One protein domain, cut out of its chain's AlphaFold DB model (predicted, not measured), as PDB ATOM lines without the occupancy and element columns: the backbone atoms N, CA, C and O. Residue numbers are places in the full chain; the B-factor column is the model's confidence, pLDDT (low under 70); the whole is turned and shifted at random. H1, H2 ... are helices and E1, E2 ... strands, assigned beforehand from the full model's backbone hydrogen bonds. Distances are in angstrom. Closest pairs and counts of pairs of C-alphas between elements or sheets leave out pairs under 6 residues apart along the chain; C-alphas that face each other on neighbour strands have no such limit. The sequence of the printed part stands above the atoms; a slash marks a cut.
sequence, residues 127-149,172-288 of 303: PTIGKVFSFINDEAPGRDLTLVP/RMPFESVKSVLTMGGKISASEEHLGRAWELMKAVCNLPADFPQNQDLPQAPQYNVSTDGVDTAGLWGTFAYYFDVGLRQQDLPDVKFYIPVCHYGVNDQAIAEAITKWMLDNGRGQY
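What this domain is: This is residues 127 to 149 and 172 to 288 of the 303 residues of the protein "Aromatic prenyltransferase" of Colletotrichum salicis (UniProt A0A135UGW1). A two-strand hairpin, E1 and E2, makes a small wall with the short helix H2 packed over one face; H1 lies near the end of E1, its Val 132 closest to Phe 244, while toward the hairpin's other end H3 and H6 meet as a narrow V. A long loop, residues 206 to 225, leads from H3 out to the tiny helix H4, the element farthest from the mean of the C-alphas, and little H5 joins the hairpin to H6. The printed part has 140 residues, with six named helices and two named strands in the order H1 H2 H3 H4 E1 E2 H5 H6. The class is mostly helix, with 68 residues in named elements, under half of the printed part, and the sheet E1 - E2 is antiparallel. The whole is compact, with a radius of gyration of the C-alphas of 16.2 A and spans of 44 by 39 by 29 A.

Where its parts are: Strand E1, residues 240 to 245, is 16.6 A long and begins with C-alpha 240 at (31.764, -5.838, 122.370). Strand E2, residues 255 to 259, is 13.6 A long. H2 holds residues 175 to 182 over 10.5 A, and H3 residues 192 to 205 over 20.0 A. H6, residues 269 to 282, measures 19.8 A and ends with C-alpha 282 at (36.744, -18.320, 101.280). H1, residues 127 to 139, measures 16.4 A from C-alpha 127 at (7.646, 1.563, 118.894). H4 is residues 226 to 229 and H5 residues 262 to 265.

How they stand to each other: E1 and E2 form an antiparallel hairpin at 159 degrees, with N 243 to O 257 at 3.0 A and N 259 to O 241 at 2.8 A. H2 comes closest to E2 at the C-alphas of Leu 182 and Val 256, 5.6 A apart. H2 and H3 are close but not clearly touching, at C-alphas 179 and 195, 7.0 A. H3 touches H6 with residues 201 to 205 alone, closest at the C-alphas of Val 205 and Ile 272, 5.1 A; they run opposite ways at a shallow tilt of 31 degrees. H5 is close to but not clearly touching H6, with C-alphas 262 and 272 at 7.6 A. H1 touches no helix; its closest C-alpha to E1 is that of Val 132, 7.6 A from Phe 244's. In H1, H2, H3 and H6 every O i to N i+4 pair is within hydrogen-bond range; H4 and H5 are too short for such a pair.

The domain as a whole: The two C-alphas farthest apart, those of Gln 223 and Gln 251, are 44.5 A apart. Residues 150 to 171 are not printed, and C-alphas 149 and 172 stand 14.6 A apart across this cut. The link from H3 to H4 is long. The mean pLDDT of the printed part is 89.9, and residues 225 to 235 are under 70.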
ATOM      1  N   PRO A 127       7.760   2.985 118.575       90.06
ATOM      2  CA  PRO A 127       7.646   1.563 118.894       90.06
ATOM      3  C   PRO A 127       8.991   0.824 118.881       90.06
ATOM      4  O   PRO A 127       9.271   0.045 119.790       90.06
ATOM      5  N   THR A 128       9.851   1.096 117.894       92.94
ATOM      6  CA  THR A 128      11.169   0.454 117.781       92.94
ATOM      7  C   THR A 128      12.090   0.841 118.934       92.94
ATOM      8  O   THR A 128      12.714  -0.031 119.536       92.94
ATOM      9  N   ILE A 129      12.130   2.123 119.303       92.06
ATOM     10  CA  ILE A 129      12.918   2.601 120.449       92.06
ATOM     11  C   ILE A 129      12.416   1.972 121.752       92.06
ATOM     12  O   ILE A 129      13.223   1.475 122.536       92.06
ATOM     13  N   GLY A 130      11.095   1.928 121.956       92.06
ATOM     14  CA  GLY A 130      10.488   1.287 123.123       92.06
ATOM     15  C   GLY A 130      10.855  -0.196 123.233       92.06
ATOM     16  O   GLY A 130      11.242  -0.657 124.304       92.06
ATOM     17  N   LYS A 131      10.827  -0.934 122.117       95.31
ATOM     18  CA  LYS A 131      11.245  -2.346 122.070       95.31
ATOM     19  C   LYS A 131      12.730  -2.538 122.366       95.31
ATOM     20  O   LYS A 131      13.082  -3.479 123.072       95.31
ATOM     21  N   VAL A 132      13.598  -1.666 121.848       95.62
ATOM     22  CA  VAL A 132      15.043  -1.719 122.122       95.62
ATOM     23  C   VAL A 132      15.328  -1.448 123.593       95.62
ATOM     24  O   VAL A 132      16.035  -2.233 124.219       95.62
ATOM     25  N   PHE A 133      14.743  -0.401 124.178       94.31
ATOM     26  CA  PHE A 133      14.944  -0.116 125.598       94.31
ATOM     27  C   PHE A 133      14.324  -1.169 126.513       94.31
ATOM     28  O   PHE A 133      14.935  -1.486 127.527       94.31
ATOM     29  N   SER A 134      13.175  -1.755 126.161       95.25
ATOM     30  CA  SER A 134      12.620  -2.873 126.934       95.25
ATOM     31  C   SER A 134      13.522  -4.107 126.861       95.25
ATOM     32  O   SER A 134      13.828  -4.711 127.886       95.25
ATOM     33  N   PHE A 135      14.068  -4.427 125.683       97.19
ATOM     34  CA  PHE A 135      15.054  -5.501 125.576       97.19
ATOM     35  C   PHE A 135      16.286  -5.234 126.453       97.19
ATOM     36  O   PHE A 135      16.686  -6.115 127.206       97.19
ATOM     37  N   ILE A 136      16.865  -4.030 126.389       95.69
ATOM     38  CA  ILE A 136      18.074  -3.668 127.146       95.69
ATOM     39  C   ILE A 136      17.821  -3.661 128.660       95.69
ATOM     40  O   ILE A 136      18.628  -4.199 129.410       95.69
ATOM     41  N   ASN A 137      16.724  -3.056 129.119       94.56
ATOM     42  CA  ASN A 137      16.492  -2.836 130.549       94.56
ATOM     43  C   ASN A 137      15.821  -4.028 131.242       94.56
ATOM     44  O   ASN A 137      16.125  -4.297 132.403       94.56
ATOM     45  N   ASP A 138      14.928  -4.737 130.549       95.56
ATOM     46  CA  ASP A 138      14.055  -5.735 131.174       95.56
ATOM     47  C   ASP A 138      14.489  -7.171 130.846       95.56
ATOM     48  O   ASP A 138      14.445  -8.054 131.703       95.56
ATOM     49  N   GLU A 139      14.918  -7.432 129.608       96.69
ATOM     50  CA  GLU A 139      15.173  -8.799 129.133       96.69
ATOM     51  C   GLU A 139      16.649  -9.191 129.131       96.69
ATOM     52  O   GLU A 139      16.977 -10.342 129.426       96.69
ATOM     53  N   ALA A 140      17.541  -8.262 128.788       96.44
ATOM     54  CA  ALA A 140      18.976  -8.502 128.720       96.44
ATOM     55  C   ALA A 140      19.548  -8.980 130.075       96.44
ATOM     56  O   ALA A 140      20.238 -10.003 130.072       96.44
ATOM     57  N   PRO A 141      19.183  -8.396 131.240       95.44
ATOM     58  CA  PRO A 141      19.660  -8.894 132.534       95.44
ATOM     59  C   PRO A 141      19.228 -10.337 132.824       95.44
ATOM     60  O   PRO A 141      20.010 -11.136 133.332       95.44
ATOM     61  N   GLY A 142      18.000 -10.713 132.440       94.69
ATOM     62  CA  GLY A 142      17.498 -12.088 132.571       94.69
ATOM     63  C   GLY A 142      18.203 -13.098 131.658       94.69
ATOM     64  O   GLY A 142      18.029 -14.306 131.821       94.69
ATOM     65  N   ARG A 143      19.001 -12.611 130.704       94.50
ATOM     66  CA  ARG A 143      19.831 -13.387 129.774       94.50
ATOM     67  C   ARG A 143      21.320 -13.286 130.093       94.50
ATOM     68  O   ARG A 143      22.125 -13.681 129.255       94.50
ATOM     69  N   ASP A 144      21.670 -12.778 131.276       93.56
ATOM     70  CA  ASP A 144      23.059 -12.626 131.724       93.56
ATOM     71  C   ASP A 144      23.883 -11.694 130.806       93.56
ATOM     72  O   ASP A 144      25.085 -11.868 130.620       93.56
ATOM     73  N   LEU A 145      23.205 -10.711 130.201       95.12
ATOM     74  CA  LEU A 145      23.803  -9.636 129.409       95.12
ATOM     75  C   LEU A 145      23.962  -8.370 130.258       95.12
ATOM     76  O   LEU A 145      23.144  -8.083 131.135       95.12
ATOM     77  N   THR A 146      24.983  -7.579 129.941       93.75
ATOM     78  CA  THR A 146      25.325  -6.315 130.609       93.75
ATOM     79  C   THR A 146      25.311  -5.134 129.638       93.75
ATOM     80  O   THR A 146      26.128  -4.227 129.739       93.75
ATOM     81  N   LEU A 147      24.377  -5.143 128.681       93.44
ATOM     82  CA  LEU A 147      24.249  -4.100 127.664       93.44
ATOM     83  C   LEU A 147      24.098  -2.696 128.270       93.44
ATOM     84  O   LEU A 147      23.093  -2.389 128.911       93.44
ATOM     85  N   VAL A 148      25.054  -1.813 127.980       91.50
ATOM     86  CA  VAL A 148      25.035  -0.408 128.411       91.50
ATOM     87  C   VAL A 148      24.902   0.519 127.197       91.50
ATOM     88  O   VAL A 148      25.813   0.564 126.369       91.50
ATOM     89  N   PRO A 149      23.801   1.285 127.069       91.81
ATOM     90  CA  PRO A 149      23.670   2.377 126.101       91.81
ATOM     91  C   PRO A 149      24.716   3.469 126.333       91.81
ATOM     92  O   PRO A 149      24.854   3.943 127.459       91.81
ATOM     93  N   ARG A 172      30.195  -9.005 128.561       87.69
ATOM     94  CA  ARG A 172      30.225 -10.458 128.361       87.69
ATOM     95  C   ARG A 172      30.630 -10.799 126.939       87.69
ATOM     96  O   ARG A 172      29.918 -10.503 125.976       87.69
ATOM     97  N   MET A 173      31.732 -11.526 126.821       90.56
ATOM     98  CA  MET A 173      32.398 -11.766 125.551       90.56
ATOM     99  C   MET A 173      32.272 -13.201 125.001       90.56
ATOM    100  O   MET A 173      33.163 -13.591 124.246       90.56
ATOM    101  N   PRO A 174      31.239 -14.023 125.301       95.00
ATOM    102  CA  PRO A 174      31.021 -15.268 124.575       95.00
ATOM    103  C   PRO A 174      30.249 -15.012 123.273       95.00
ATOM    104  O   PRO A 174      29.492 -14.053 123.148       95.00
ATOM    105  N   PHE A 175      30.344 -15.913 122.298       97.06
ATOM    106  CA  PHE A 175      29.531 -15.799 121.083       97.06
ATOM    107  C   PHE A 175      28.019 -15.960 121.348       97.06
ATOM    108  O   PHE A 175      27.193 -15.408 120.622       97.06
ATOM    109  N   GLU A 176      27.626 -16.657 122.418       96.38
ATOM    110  CA  GLU A 176      26.225 -16.705 122.867       96.38
ATOM    111  C   GLU A 176      25.656 -15.318 123.219       96.38
ATOM    112  O   GLU A 176      24.471 -15.065 122.961       96.38
ATOM    113  N   SER A 177      26.475 -14.393 123.748       96.75
ATOM    114  CA  SER A 177      26.023 -13.017 123.994       96.75
ATOM    115  C   SER A 177      25.780 -12.309 122.664       96.75
ATOM    116  O   SER A 177      24.700 -11.758 122.455       96.75
ATOM    117  N   VAL A 178      26.701 -12.452 121.704       97.06
ATOM    118  CA  VAL A 178      26.570 -11.913 120.340       97.06
ATOM    119  C   VAL A 178      25.267 -12.373 119.686       97.06
ATOM    120  O   VAL A 178      24.501 -11.541 119.196       97.06
ATOM    121  N   LYS A 179      24.958 -13.676 119.724       97.25
ATOM    122  CA  LYS A 179      23.692 -14.214 119.190       97.25
ATOM    123  C   LYS A 179      22.476 -13.616 119.891       97.25
ATOM    124  O   LYS A 179      21.511 -13.231 119.229       97.25
ATOM    125  N   SER A 180      22.522 -13.516 121.217       97.12
ATOM    126  CA  SER A 180      21.423 -12.960 122.010       97.12
ATOM    127  C   SER A 180      21.153 -11.495 121.666       97.12
ATOM    128  O   SER A 180      19.991 -11.117 121.517       97.12
ATOM    129  N   VAL A 181      22.197 -10.684 121.474       97.69
ATOM    130  CA  VAL A 181      22.064  -9.265 121.116       97.69
ATOM    131  C   VAL A 181      21.618  -9.092 119.662       97.69
ATOM    132  O   VAL A 181      20.642  -8.383 119.414       97.69
ATOM    133  N   LEU A 182      22.257  -9.780 118.706       97.38
ATOM    134  CA  LEU A 182      21.908  -9.705 117.278       97.38
ATOM    135  C   LEU A 182      20.458 -10.115 116.997       97.38
ATOM    136  O   LEU A 182      19.838  -9.594 116.074       97.38
ATOM    137  N   THR A 183      19.915 -11.036 117.793       97.25
ATOM    138  CA  THR A 183      18.531 -11.508 117.655       97.25
ATOM    139  C   THR A 183      17.552 -10.799 118.595       97.25
ATOM    140  O   THR A 183      16.365 -11.123 118.585       97.25
ATOM    141  N   MET A 184      18.006  -9.869 119.445       97.44
ATOM    142  CA  MET A 184      17.214  -9.300 120.548       97.44
ATOM    143  C   MET A 184      16.470 -10.370 121.372       97.44
ATOM    144  O   MET A 184      15.271 -10.258 121.663       97.44
ATOM    145  N   GLY A 185      17.175 -11.453 121.707       95.62
ATOM    146  CA  GLY A 185      16.623 -12.600 122.426       95.62
ATOM    147  C   GLY A 185      15.669 -13.460 121.592       95.62
ATOM    148  O   GLY A 185      14.738 -14.038 122.151       95.62
ATOM    149  N   GLY A 186      15.878 -13.529 120.274       95.69
ATOM    150  CA  GLY A 186      15.058 -14.294 119.326       95.69
ATOM    151  C   GLY A 186      13.903 -13.521 118.676       95.69
ATOM    152  O   GLY A 186      13.145 -14.108 117.910       95.69
ATOM    153  N   LYS A 187      13.752 -12.217 118.953       95.81
ATOM    154  CA  LYS A 187      12.735 -11.369 118.303       95.81
ATOM    155  C   LYS A 187      13.074 -11.065 116.850       95.81
ATOM    156  O   LYS A 187      12.185 -11.043 116.006       95.81
ATOM    157  N   ILE A 188      14.350 -10.818 116.567       95.88
ATOM    158  CA  ILE A 188      14.861 -10.636 115.210       95.88
ATOM    159  C   ILE A 188      15.234 -12.013 114.674       95.88
ATOM    160  O   ILE A 188      16.081 -12.708 115.239       95.88
ATOM    161  N   SER A 189      14.600 -12.407 113.573       93.31
ATOM    162  CA  SER A 189      14.936 -13.644 112.876       93.31
ATOM    163  C   SER A 189      16.296 -13.508 112.190       93.31
ATOM    164  O   SER A 189      16.444 -12.753 111.232       93.31
ATOM    165  N   ALA A 190      17.280 -14.272 112.657       92.38
ATOM    166  CA  ALA A 190      18.570 -14.441 111.999       92.38
ATOM    167  C   ALA A 190      18.693 -15.885 111.506       92.38
ATOM    168  O   ALA A 190      18.320 -16.814 112.219       92.38
ATOM    169  N   SER A 191      19.203 -16.090 110.288       93.75
ATOM    170  CA  SER A 191      19.482 -17.447 109.820       93.75
ATOM    171  C   SER A 191      20.688 -18.028 110.561       93.75
ATOM    172  O   SER A 191      21.676 -17.331 110.807       93.75
ATOM    173  N   GLU A 192      20.633 -19.328 110.852       93.62
ATOM    174  CA  GLU A 192      21.764 -20.077 111.419       93.62
ATOM    175  C   GLU A 192      23.015 -19.964 110.542       93.62
ATOM    176  O   GLU A 192      24.131 -19.893 111.043       93.62
ATOM    177  N   GLU A 193      22.835 -19.862 109.222       93.94
ATOM    178  CA  GLU A 193      23.934 -19.618 108.290       93.94
ATOM    179  C   GLU A 193      24.619 -18.268 108.554       93.94
ATOM    180  O   GLU A 193      25.845 -18.202 108.638       93.94
ATOM    181  N   HIS A 194      23.857 -17.181 108.720       92.31
ATOM    182  CA  HIS A 194      24.431 -15.861 108.987       92.31
ATOM    183  C   HIS A 194      25.132 -15.801 110.346       92.31
ATOM    184  O   HIS A 194      26.235 -15.255 110.434       92.31
ATOM    185  N   LEU A 195      24.536 -16.392 111.386       95.88
ATOM    186  CA  LEU A 195      25.172 -16.494 112.701       95.88
ATOM    187  C   LEU A 195      26.437 -17.358 112.633       95.88
ATOM    188  O   LEU A 195      27.479 -16.960 113.150       95.88
ATOM    189  N   GLY A 196      26.396 -18.481 111.916       96.06
ATOM    190  CA  GLY A 196      27.563 -19.327 111.669       96.06
ATOM    191  C   GLY A 196      28.696 -18.570 110.977       96.06
ATOM    192  O   GLY A 196      29.841 -18.636 111.413       96.06
ATOM    193  N   ARG A 197      28.397 -17.763 109.954       94.31
ATOM    194  CA  ARG A 197      29.408 -16.938 109.268       94.31
ATOM    195  C   ARG A 197      29.998 -15.850 110.164       94.31
ATOM    196  O   ARG A 197      31.196 -15.585 110.064       94.31
ATOM    197  N   ALA A 198      29.189 -15.240 111.032       95.38
ATOM    198  CA  ALA A 198      29.678 -14.301 112.038       95.38
ATOM    199  C   ALA A 198      30.621 -14.995 113.033       95.38
ATOM    200  O   ALA A 198      31.672 -14.443 113.360       95.38
ATOM    201  N   TRP A 199      30.293 -16.226 113.444       97.19
ATOM    202  CA  TRP A 199      31.159 -17.029 114.303       97.19
ATOM    203  C   TRP A 199      32.489 -17.374 113.636       97.19
ATOM    204  O   TRP A 199      33.546 -17.177 114.230       97.19
ATOM    205  N   GLU A 200      32.460 -17.829 112.381       96.75
ATOM    206  CA  GLU A 200      33.680 -18.135 111.627       96.75
ATOM    207  C   GLU A 200      34.576 -16.904 111.453       96.75
ATOM    208  O   GLU A 200      35.792 -17.002 111.615       96.75
ATOM    209  N   LEU A 201      33.989 -15.733 111.177       96.50
ATOM    210  CA  LEU A 201      34.748 -14.485 111.096       96.50
ATOM    211  C   LEU A 201      35.410 -14.160 112.436       96.50
ATOM    212  O   LEU A 201      36.598 -13.854 112.473       96.50
ATOM    213  N   MET A 202      34.647 -14.239 113.525       96.19
ATOM    214  CA  MET A 202      35.118 -13.928 114.870       96.19
ATOM    215  C   MET A 202      36.239 -14.867 115.321       96.19
ATOM    216  O   MET A 202      37.270 -14.388 115.787       96.19
ATOM    217  N   LYS A 203      36.103 -16.182 115.095       96.12
ATOM    218  CA  LYS A 203      37.193 -17.140 115.332       96.12
ATOM    219  C   LYS A 203      38.445 -16.784 114.540       96.12
ATOM    220  O   LYS A 203      39.534 -16.813 115.102       96.12
ATOM    221  N   ALA A 204      38.293 -16.431 113.262       96.19
ATOM    222  CA  ALA A 204      39.423 -16.102 112.404       96.19
ATOM    223  C   ALA A 204      40.177 -14.860 112.905       96.19
ATOM    224  O   ALA A 204      41.384 -14.926 113.131       96.19
ATOM    225  N   VAL A 205      39.485 -13.736 113.120       95.62
ATOM    226  CA  VAL A 205      40.146 -12.464 113.478       95.62
ATOM    227  C   VAL A 205      40.642 -12.414 114.925       95.62
ATOM    228  O   VAL A 205      41.569 -11.662 115.219       95.62
ATOM    229  N   CYS A 206      40.071 -13.227 115.818       94.50
ATOM    230  CA  CYS A 206      40.520 -13.380 117.205       94.50
ATOM    231  C   CYS A 206      41.429 -14.605 117.417       94.50
ATOM    232  O   CYS A 206      41.758 -14.924 118.554       94.50
ATOM    233  N   ASN A 207      41.830 -15.304 116.345       93.19
ATOM    234  CA  ASN A 207      42.699 -16.489 116.386       93.19
ATOM    235  C   ASN A 207      42.246 -17.566 117.399       93.19
ATOM    236  O   ASN A 207      43.042 -18.094 118.179       93.19
ATOM    237  N   LEU A 208      40.949 -17.877 117.409       94.44
ATOM    238  CA  LEU A 208      40.377 -18.872 118.317       94.44
ATOM    239  C   LEU A 208      40.562 -20.301 117.772       94.44
ATOM    240  O   LEU A 208      40.466 -20.507 116.557       94.44
ATOM    241  N   PRO A 209      40.762 -21.310 118.643       93.62
ATOM    242  CA  PRO A 209      40.743 -22.719 118.254       93.62
ATOM    243  C   PRO A 209      39.453 -23.120 117.523       93.62
ATOM    244  O   PRO A 209      38.377 -22.581 117.779       93.62
ATOM    245  N   ALA A 210      39.541 -24.110 116.629       92.88
ATOM    246  CA  ALA A 210      38.392 -24.567 115.843       92.88
ATOM    247  C   ALA A 210      37.243 -25.118 116.711       92.88
ATOM    248  O   ALA A 210      36.076 -24.978 116.343       92.88
ATOM    249  N   ASP A 211      37.586 -25.714 117.852       95.12
ATOM    250  CA  ASP A 211      36.699 -26.292 118.862       95.12
ATOM    251  C   ASP A 211      36.395 -25.334 120.028       95.12
ATOM    252  O   ASP A 211      35.800 -25.754 121.022       95.12
ATOM    253  N   PHE A 212      36.769 -24.051 119.919       96.31
ATOM    254  CA  PHE A 212      36.489 -23.067 120.960       96.31
ATOM    255  C   PHE A 212      34.973 -22.975 121.226       96.31
ATOM    256  O   PHE A 212      34.189 -22.793 120.285       96.31
ATOM    257  N   PRO A 213      34.530 -23.095 122.488       96.50
ATOM    258  CA  PRO A 213      33.111 -23.161 122.804       96.50
ATOM    259  C   PRO A 213      32.441 -21.779 122.736       96.50
ATOM    260  O   PRO A 213      32.971 -20.779 123.210       96.50
ATOM    261  N   GLN A 214      31.227 -21.719 122.180       96.31
ATOM    262  CA  GLN A 214      30.501 -20.453 121.965       96.31
ATOM    263  C   GLN A 214      30.048 -19.760 123.259       96.31
ATOM    264  O   GLN A 214      29.740 -18.571 123.228       96.31
ATOM    265  N   ASN A 215      29.988 -20.479 124.380       95.81
ATOM    266  CA  ASN A 215      29.544 -19.970 125.680       95.81
ATOM    267  C   ASN A 215      30.700 -19.510 126.585       95.81
ATOM    268  O   ASN A 215      30.448 -19.121 127.724       95.81
ATOM    269  N   GLN A 216      31.943 -19.573 126.110       94.75
ATOM    270  CA  GLN A 216      33.115 -19.126 126.854       94.75
ATOM    271  C   GLN A 216      33.504 -17.706 126.441       94.75
ATOM    272  O   GLN A 216      33.499 -17.382 125.253       94.75
ATOM    273  N   ASP A 217      33.868 -16.876 127.422       92.00
ATOM    274  CA  ASP A 217      34.417 -15.544 127.171       92.00
ATOM    275  C   ASP A 217      35.713 -15.617 126.358       92.00
ATOM    276  O   ASP A 217      36.566 -16.485 126.578       92.00
ATOM    277  N   LEU A 218      35.873 -14.677 125.427       91.19
ATOM    278  CA  LEU A 218      37.067 -14.602 124.596       91.19
ATOM    279  C   LEU A 218      38.333 -14.361 125.437       91.19
ATOM    280  O   LEU A 218      38.351 -13.455 126.275       91.19
ATOM    281  N   PRO A 219      39.420 -15.115 125.188       88.62
ATOM    282  CA  PRO A 219      40.702 -14.836 125.814       88.62
ATOM    283  C   PRO A 219      41.275 -13.538 125.241       88.62
ATOM    284  O   PRO A 219      41.309 -13.362 124.025       88.62
ATOM    285  N   GLN A 220      41.753 -12.644 126.107       83.44
ATOM    286  CA  GLN A 220      42.511 -11.471 125.665       83.44
ATOM    287  C   GLN A 220      43.736 -11.902 124.852       83.44
ATOM    288  O   GLN A 220      44.305 -12.977 125.079       83.44
ATOM    289  N   ALA A 221      44.147 -11.056 123.909       81.19
ATOM    290  CA  ALA A 221      45.322 -11.333 123.106       81.19
ATOM    291  C   ALA A 221      46.570 -11.468 124.004       81.19
ATOM    292  O   ALA A 221      46.718 -10.690 124.947       81.19
ATOM    293  N   PRO A 222      47.499 -12.403 123.727       74.00
ATOM    294  CA  PRO A 222      48.665 -12.632 124.588       74.00
ATOM    295  C   PRO A 222      49.540 -11.394 124.818       74.00
ATOM    296  O   PRO A 222      50.197 -11.280 125.847       74.00
ATOM    297  N   GLN A 223      49.570 -10.494 123.837       73.56
ATOM    298  CA  GLN A 223      50.332  -9.253 123.869       73.56
ATOM    299  C   GLN A 223      49.549  -8.060 124.431       73.56
ATOM    300  O   GLN A 223      50.141  -6.997 124.585       73.56
ATOM    301  N   TYR A 224      48.255  -8.222 124.730       72.31
ATOM    302  CA  TYR A 224      47.440  -7.156 125.299       72.31
ATOM    303  C   TYR A 224      47.929  -6.808 126.703       72.31
ATOM    304  O   TYR A 224      48.011  -7.659 127.594       72.31
ATOM    305  N   ASN A 225      48.218  -5.533 126.913       69.19
ATOM    306  CA  ASN A 225      48.621  -4.989 128.190       69.19
ATOM    307  C   ASN A 225      47.678  -3.854 128.586       69.19
ATOM    308  O   ASN A 225      47.747  -2.755 128.050       69.19
ATOM    309  N   VAL A 226      46.858  -4.089 129.613       69.38
ATOM    310  CA  VAL A 226      45.912  -3.100 130.166       69.38
ATOM    311  C   VAL A 226      46.558  -1.738 130.451       69.38
ATOM    312  O   VAL A 226      45.908  -0.714 130.284       69.38
ATOM    313  N   SER A 227      47.824  -1.698 130.877       60.69
ATOM    314  CA  SER A 227      48.490  -0.438 131.239       60.69
ATOM    315  C   SER A 227      48.935   0.413 130.046       60.69
ATOM    316  O   SER A 227      49.136   1.614 130.218       60.69
ATOM    317  N   THR A 228      49.099  -0.185 128.861       62.72
ATOM    318  CA  THR A 228      49.561   0.504 127.640       62.72
ATOM    319  C   THR A 228      48.508   0.534 126.540       62.72
ATOM    320  O   THR A 228      48.437   1.506 125.799       62.72
ATOM    321  N   ASP A 229      47.676  -0.501 126.469       62.19
ATOM    322  CA  ASP A 229      46.695  -0.734 125.409       62.19
ATOM    323  C   ASP A 229      45.262  -0.482 125.910       62.19
ATOM    324  O   ASP A 229      44.343  -0.305 125.117       62.19
ATOM    325  N   GLY A 230      45.077  -0.448 127.235       54.56
ATOM    326  CA  GLY A 230      43.811  -0.199 127.924       54.56
ATOM    327  C   GLY A 230      43.666   1.235 128.430       54.56
ATOM    328  O   GLY A 230      43.084   1.446 129.496       54.56
ATOM    329  N   VAL A 231      44.191   2.229 127.705       51.38
ATOM    330  CA  VAL A 231      43.991   3.650 128.042       51.38
ATOM    331  C   VAL A 231      42.583   4.083 127.613       51.38
ATOM    332  O   VAL A 231      42.395   4.936 126.754       51.38
ATOM    333  N   ASP A 232      41.568   3.466 128.215       56.38
ATOM    334  CA  ASP A 232      40.247   4.065 128.319       56.38
ATOM    335  C   ASP A 232      40.050   4.562 129.744       56.38
ATOM    336  O   ASP A 232      40.014   3.768 130.686       56.38
ATOM    337  N   THR A 233      39.836   5.859 129.928       48.12
ATOM    338  CA  THR A 233      39.369   6.383 131.218       48.12
ATOM    339  C   THR A 233      37.986   5.842 131.605       48.12
ATOM    340  O   THR A 233      37.612   5.929 132.774       48.12
ATOM    341  N   ALA A 234      37.238   5.258 130.660       57.00
ATOM    342  CA  ALA A 234      35.903   4.703 130.861       57.00
ATOM    343  C   ALA A 234      35.824   3.158 130.855       57.00
ATOM    344  O   ALA A 234      34.761   2.617 131.158       57.00
ATOM    345  N   GLY A 235      36.914   2.442 130.546       63.31
ATOM    346  CA  GLY A 235      36.950   0.970 130.494       63.31
ATOM    347  C   GLY A 235      36.078   0.328 129.402       63.31
ATOM    348  O   GLY A 235      35.592  -0.786 129.590       63.31
ATOM    349  N   LEU A 236      35.832   1.030 128.294       71.75
ATOM    350  CA  LEU A 236      34.948   0.609 127.202       71.75
ATOM    351  C   LEU A 236      35.735   0.016 126.031       71.75
ATOM    352  O   LEU A 236      35.219  -0.858 125.326       71.75
ATOM    353  N   TRP A 237      36.976   0.458 125.821       71.50
ATOM    354  CA  TRP A 237      37.886  -0.164 124.861       71.50
ATOM    355  C   TRP A 237      38.048  -1.659 125.176       71.50
ATOM    356  O   TRP A 237      38.245  -2.065 126.319       71.50
ATOM    357  N   GLY A 238      37.877  -2.489 124.145       76.38
ATOM    358  CA  GLY A 238      37.926  -3.944 124.282       76.38
ATOM    359  C   GLY A 238      36.601  -4.608 124.637       76.38
ATOM    360  O   GLY A 238      36.551  -5.828 124.650       76.38
ATOM    361  N   THR A 239      35.516  -3.870 124.861       87.81
ATOM    362  CA  THR A 239      34.175  -4.468 124.989       87.81
ATOM    363  C   THR A 239      33.558  -4.773 123.622       87.81
ATOM    364  O   THR A 239      33.949  -4.202 122.596       87.81
ATOM    365  N   PHE A 240      32.574  -5.673 123.574       93.44
ATOM    366  CA  PHE A 240      31.764  -5.838 122.370       93.44
ATOM    367  C   PHE A 240      30.859  -4.629 122.219       93.44
ATOM    368  O   PHE A 240      30.056  -4.337 123.099       93.44
ATOM    369  N   ALA A 241      30.953  -3.949 121.078       94.44
ATOM    370  CA  ALA A 241      30.059  -2.851 120.759       94.44
ATOM    371  C   ALA A 241      28.997  -3.295 119.755       94.44
ATOM    372  O   ALA A 241      29.240  -4.096 118.846       94.44
ATOM    373  N   TYR A 242      27.814  -2.722 119.898       97.31
ATOM    374  CA  TYR A 242      26.692  -2.913 119.000       97.31
ATOM    375  C   TYR A 242      26.104  -1.564 118.635       97.31
ATOM    376  O   TYR A 242      26.215  -0.612 119.405       97.31
ATOM    377  N   TYR A 243      25.425  -1.487 117.494       97.00
ATOM    378  CA  TYR A 243      24.378  -0.483 117.348       97.00
ATOM    379  C   TYR A 243      23.046  -1.119 116.994       97.00
ATOM    380  O   TYR A 243      23.000  -2.104 116.254       97.00
ATOM    381  N   PHE A 244      21.980  -0.470 117.447       97.06
ATOM    382  CA  PHE A 244      20.609  -0.671 117.004       97.06
ATOM    383  C   PHE A 244      20.217   0.504 116.104       97.06
ATOM    384  O   PHE A 244      20.275   1.658 116.537       97.06
ATOM    385  N   ASP A 245      19.855   0.239 114.850       95.81
ATOM    386  CA  ASP A 245      19.251   1.248 113.982       95.81
ATOM    387  C   ASP A 245      17.784   1.421 114.371       95.81
ATOM    388  O   ASP A 245      16.964   0.527 114.190       95.81
ATOM    389  N   VAL A 246      17.482   2.577 114.941       92.56
ATOM    390  CA  VAL A 246      16.183   2.977 115.477       92.56
ATOM    391  C   VAL A 246      15.668   4.242 114.784       92.56
ATOM    392  O   VAL A 246      14.899   5.013 115.361       92.56
ATOM    393  N   GLY A 247      16.140   4.514 113.561       85.62
ATOM    394  CA  GLY A 247      15.692   5.661 112.773       85.62
ATOM    395  C   GLY A 247      14.187   5.650 112.493       85.62
ATOM    396  O   GLY A 247      13.536   4.614 112.568       85.62
ATOM    397  N   LEU A 248      13.629   6.795 112.083       80.75
ATOM    398  CA  LEU A 248      12.179   6.945 111.851       80.75
ATOM    399  C   LEU A 248      11.620   6.020 110.756       80.75
ATOM    400  O   LEU A 248      10.412   5.814 110.673       80.75
ATOM    401  N   ARG A 249      12.490   5.471 109.902       83.56
ATOM    402  CA  ARG A 249      12.123   4.501 108.862       83.56
ATOM    403  C   ARG A 249      11.951   3.077 109.391       83.56
ATOM    404  O   ARG A 249      11.379   2.253 108.684       83.56
ATOM    405  N   GLN A 250      12.447   2.791 110.591       84.00
ATOM    406  CA  GLN A 250      12.323   1.483 111.217       84.00
ATOM    407  C   GLN A 250      10.923   1.369 111.815       84.00
ATOM    408  O   GLN A 250      10.537   2.159 112.674       84.00
ATOM    409  N   GLN A 251      10.125   0.442 111.283       75.62
ATOM    410  CA  GLN A 251       8.698   0.365 111.609       75.62
ATOM    411  C   GLN A 251       8.373  -0.616 112.734       75.62
ATOM    412  O   GLN A 251       7.283  -0.533 113.292       75.62
ATOM    413  N   ASP A 252       9.287  -1.531 113.075       87.75
ATOM    414  CA  ASP A 252       9.014  -2.518 114.117       87.75
ATOM    415  C   ASP A 252      10.250  -2.885 114.943       87.75
ATOM    416  O   ASP A 252      10.395  -2.431 116.079       87.75
ATOM    417  N   LEU A 253      11.161  -3.663 114.364       93.69
ATOM    418  CA  LEU A 253      12.412  -4.099 114.980       93.69
ATOM    419  C   LEU A 253      13.605  -3.373 114.340       93.69
ATOM    420  O   LEU A 253      13.523  -3.023 113.164       93.69
ATOM    421  N   PRO A 254      14.693  -3.136 115.090       95.56
ATOM    422  CA  PRO A 254      15.878  -2.481 114.557       95.56
ATOM    423  C   PRO A 254      16.716  -3.434 113.699       95.56
ATOM    424  O   PRO A 254      16.711  -4.648 113.907       95.56
ATOM    425  N   ASP A 255      17.550  -2.865 112.831       94.75
ATOM    426  CA  ASP A 255      18.738  -3.569 112.349       94.75
ATOM    427  C   ASP A 255      19.830  -3.512 113.424       94.75
ATOM    428  O   ASP A 255      20.107  -2.444 113.980       94.75
ATOM    429  N   VAL A 256      20.495  -4.637 113.690       96.88
ATOM    430  CA  VAL A 256      21.570  -4.718 114.691       96.88
ATOM    431  C   VAL A 256      22.912  -4.939 114.005       96.88
ATOM    432  O   VAL A 256      23.053  -5.807 113.143       96.88
ATOM    433  N   LYS A 257      23.927  -4.165 114.396       96.56
ATOM    434  CA  LYS A 257      25.321  -4.398 113.999       96.56
ATOM    435  C   LYS A 257      26.166  -4.742 115.211       96.56
ATOM    436  O   LYS A 257      26.024  -4.095 116.237       96.56
ATOM    437  N   PHE A 258      27.085  -5.682 115.029       96.88
ATOM    438  CA  PHE A 258      28.112  -6.069 115.988       96.88
ATOM    439  C   PHE A 258      29.505  -5.597 115.534       96.88
ATOM    440  O   PHE A 258      29.815  -5.634 114.338       96.88
ATOM    441  N   TYR A 259      30.331  -5.161 116.483       95.12
ATOM    442  CA  TYR A 259      31.725  -4.766 116.308       95.12
ATOM    443  C   TYR A 259      32.635  -5.693 117.119       95.12
ATOM    444  O   TYR A 259      32.500  -5.789 118.337       95.12
ATOM    445  N   ILE A 260      33.591  -6.334 116.442       94.25
ATOM    446  CA  ILE A 260      34.614  -7.170 117.077       94.25
ATOM    447  C   ILE A 260      35.831  -6.282 117.397       94.25
ATOM    448  O   ILE A 260      36.451  -5.772 116.460       94.25
ATOM    449  N   PRO A 261      36.205  -6.086 118.673       90.00
ATOM    450  CA  PRO A 261      37.333  -5.239 119.077       90.00
ATOM    451  C   PRO A 261      38.682  -5.955 118.874       90.00
ATOM    452  O   PRO A 261      39.383  -6.303 119.821       90.00
ATOM    453  N   VAL A 262      39.061  -6.202 117.619       90.69
ATOM    454  CA  VAL A 262      40.216  -7.048 117.253       90.69
ATOM    455  C   VAL A 262      41.558  -6.592 117.834       90.69
ATOM    456  O   VAL A 262      42.425  -7.432 118.036       90.69
ATOM    457  N   CYS A 263      41.730  -5.313 118.176       84.00
ATOM    458  CA  CYS A 263      42.940  -4.820 118.842       84.00
ATOM    459  C   CYS A 263      43.169  -5.421 120.243       84.00
ATOM    460  O   CYS A 263      44.304  -5.453 120.702       84.00
ATOM    461  N   HIS A 264      42.124  -5.940 120.899       84.62
ATOM    462  CA  HIS A 264      42.213  -6.540 122.238       84.62
ATOM    463  C   HIS A 264      42.272  -8.076 122.215       84.62
ATOM    464  O   HIS A 264      42.650  -8.696 123.208       84.62
ATOM    465  N   TYR A 265      41.891  -8.698 121.094       89.44
ATOM    466  CA  TYR A 265      41.685 -10.152 120.996       89.44
ATOM    467  C   TYR A 265      42.449 -10.817 119.846       89.44
ATOM    468  O   TYR A 265      42.650 -12.026 119.862       89.44
ATOM    469  N   GLY A 266      42.864 -10.060 118.834       89.06
ATOM    470  CA  GLY A 266      43.686 -10.559 117.737       89.06
ATOM    471  C   GLY A 266      45.172 -10.556 118.094       89.06
ATOM    472  O   GLY A 266      45.615  -9.833 118.977       89.06
ATOM    473  N   VAL A 267      45.971 -11.369 117.400       90.31
ATOM    474  CA  VAL A 267      47.396 -11.598 117.734       90.31
ATOM    475  C   VAL A 267      48.307 -10.423 117.356       90.31
ATOM    476  O   VAL A 267      49.290 -10.155 118.034       90.31
ATOM    477  N   ASN A 268      48.051  -9.773 116.225       89.81
ATOM    478  CA  ASN A 268      48.688  -8.540 115.751       89.81
ATOM    479  C   ASN A 268      48.058  -8.162 114.401       89.81
ATOM    480  O   ASN A 268      47.376  -8.985 113.784       89.81
ATOM    481  N   ASP A 269      48.336  -6.957 113.904       89.94
ATOM    482  CA  ASP A 269      47.757  -6.451 112.653       89.94
ATOM    483  C   ASP A 269      48.012  -7.353 111.444       89.94
ATOM    484  O   ASP A 269      47.132  -7.507 110.599       89.94
ATOM    485  N   GLN A 270      49.203  -7.958 111.344       92.19
ATOM    486  CA  GLN A 270      49.535  -8.846 110.228       92.19
ATOM    487  C   GLN A 270      48.651 -10.098 110.252       92.19
ATOM    488  O   GLN A 270      48.016 -10.412 109.249       92.19
ATOM    489  N   ALA A 271      48.565 -10.769 111.400       93.81
ATOM    490  CA  ALA A 271      47.753 -11.970 111.568       93.81
ATOM    491  C   ALA A 271      46.254 -11.680 111.382       93.81
ATOM    492  O   ALA A 271      45.553 -12.449 110.727       93.81
ATOM    493  N   ILE A 272      45.762 -10.546 111.895       94.88
ATOM    494  CA  ILE A 272      44.368 -10.113 111.708       94.88
ATOM    495  C   ILE A 272      44.088  -9.855 110.222       94.88
ATOM    496  O   ILE A 272      43.070 -10.314 109.696       94.88
ATOM    497  N   ALA A 273      44.991  -9.158 109.525       95.31
ATOM    498  CA  ALA A 273      44.873  -8.879 108.096       95.31
ATOM    499  C   ALA A 273      44.897 -10.164 107.248       95.31
ATOM    500  O   ALA A 273      44.083 -10.317 106.336       95.31
ATOM    501  N   GLU A 274      45.767 -11.123 107.560       96.44
ATOM    502  CA  GLU A 274      45.793 -12.446 106.916       96.44
ATOM    503  C   GLU A 274      44.499 -13.221 107.161       96.44
ATOM    504  O   GLU A 274      43.884 -13.717 106.214       96.44
ATOM    505  N   ALA A 275      44.030 -13.266 108.407       96.75
ATOM    506  CA  ALA A 275      42.817 -13.983 108.771       96.75
ATOM    507  C   ALA A 275      41.572 -13.404 108.086       96.75
ATOM    508  O   ALA A 275      40.787 -14.152 107.493       96.75
ATOM    509  N   ILE A 276      41.394 -12.078 108.110       95.75
ATOM    510  CA  ILE A 276      40.221 -11.443 107.502       95.75
ATOM    511  C   ILE A 276      40.242 -11.573 105.976       95.75
ATOM    512  O   ILE A 276      39.204 -11.838 105.371       95.75
ATOM    513  N   THR A 277      41.408 -11.446 105.336       95.94
ATOM    514  CA  THR A 277      41.523 -11.566 103.875       95.94
ATOM    515  C   THR A 277      41.307 -12.997 103.402       95.94
ATOM    516  O   THR A 277      40.575 -13.209 102.431       95.94
ATOM    517  N   LYS A 278      41.836 -13.985 104.133       96.88
ATOM    518  CA  LYS A 278      41.521 -15.398 103.911       96.88
ATOM    519  C   LYS A 278      40.024 -15.665 104.055       96.88
ATOM    520  O   LYS A 278      39.423 -16.237 103.148       96.88
ATOM    521  N   TRP A 279      39.407 -15.206 105.144       95.94
ATOM    522  CA  TRP A 279      37.969 -15.371 105.354       95.94
ATOM    523  C   TRP A 279      37.157 -14.735 104.216       95.94
ATOM    524  O   TRP A 279      36.199 -15.338 103.731       95.94
ATOM    525  N   MET A 280      37.552 -13.549 103.733       94.50
ATOM    526  CA  MET A 280      36.902 -12.901 102.590       94.50
ATOM    527  C   MET A 280      37.017 -13.733 101.308       94.50
ATOM    528  O   MET A 280      36.015 -13.877 100.609       94.50
ATOM    529  N   LEU A 281      38.192 -14.283 100.994       94.62
ATOM    530  CA  LEU A 281      38.397 -15.159  99.831       94.62
ATOM    531  C   LEU A 281      37.503 -16.402  99.906       94.62
ATOM    532  O   LEU A 281      36.741 -16.657  98.972       94.62
ATOM    533  N   ASP A 282      37.520 -17.095 101.045       94.62
ATOM    534  CA  ASP A 282      36.744 -18.320 101.280       94.62
ATOM    535  C   ASP A 282      35.222 -18.073 101.204       94.62
ATOM    536  O   ASP A 282      34.446 -18.977 100.906       94.62
ATOM    537  N   ASN A 283      34.785 -16.827 101.420       91.69
ATOM    538  CA  ASN A 283      33.383 -16.408 101.377       91.69
ATOM    539  C   ASN A 283      32.987 -15.687 100.071       91.69
ATOM    540  O   ASN A 283      31.942 -15.032 100.034       91.69
ATOM    541  N   GLY A 284      33.808 -15.745  99.016       91.62
ATOM    542  CA  GLY A 284      33.500 -15.116  97.722       91.62
ATOM    543  C   GLY A 284      33.527 -13.581  97.740       91.62
ATOM    544  O   GLY A 284      32.944 -12.927  96.877       91.62
ATOM    545  N   ARG A 285      34.200 -12.980  98.726       91.50
ATOM    546  CA  ARG A 285      34.347 -11.525  98.924       91.50
ATOM    547  C   ARG A 285      35.783 -11.039  98.692       91.50
ATOM    548  O   ARG A 285      36.115  -9.907  99.023       91.50
ATOM    549  N   GLY A 286      36.631 -11.883  98.107       92.19
ATOM    550  CA  GLY A 286      38.068 -11.641  97.968       92.19
ATOM    551  C   GLY A 286      38.502 -10.689  96.847       92.19
ATOM    552  O   GLY A 286      39.688 -10.408  96.735       92.19
ATOM    553  N   GLN A 287      37.584 -10.173  96.020       93.19
ATOM    554  CA  GLN A 287      37.925  -9.426  94.795       93.19
ATOM    555  C   GLN A 287      38.888  -8.244  95.012       93.19
ATOM    556  O   GLN A 287      39.677  -7.935  94.124       93.19
ATOM    557  N   TYR A 288      38.824  -7.578  96.168       93.19
ATOM    558  CA  TYR A 288      39.645  -6.396  96.466       93.19
ATOM    559  C   TYR A 288      40.701  -6.647  97.555       93.19
ATOM    560  O   TYR A 288      41.294  -5.692  98.056       93.19
TER     561      TYR A 288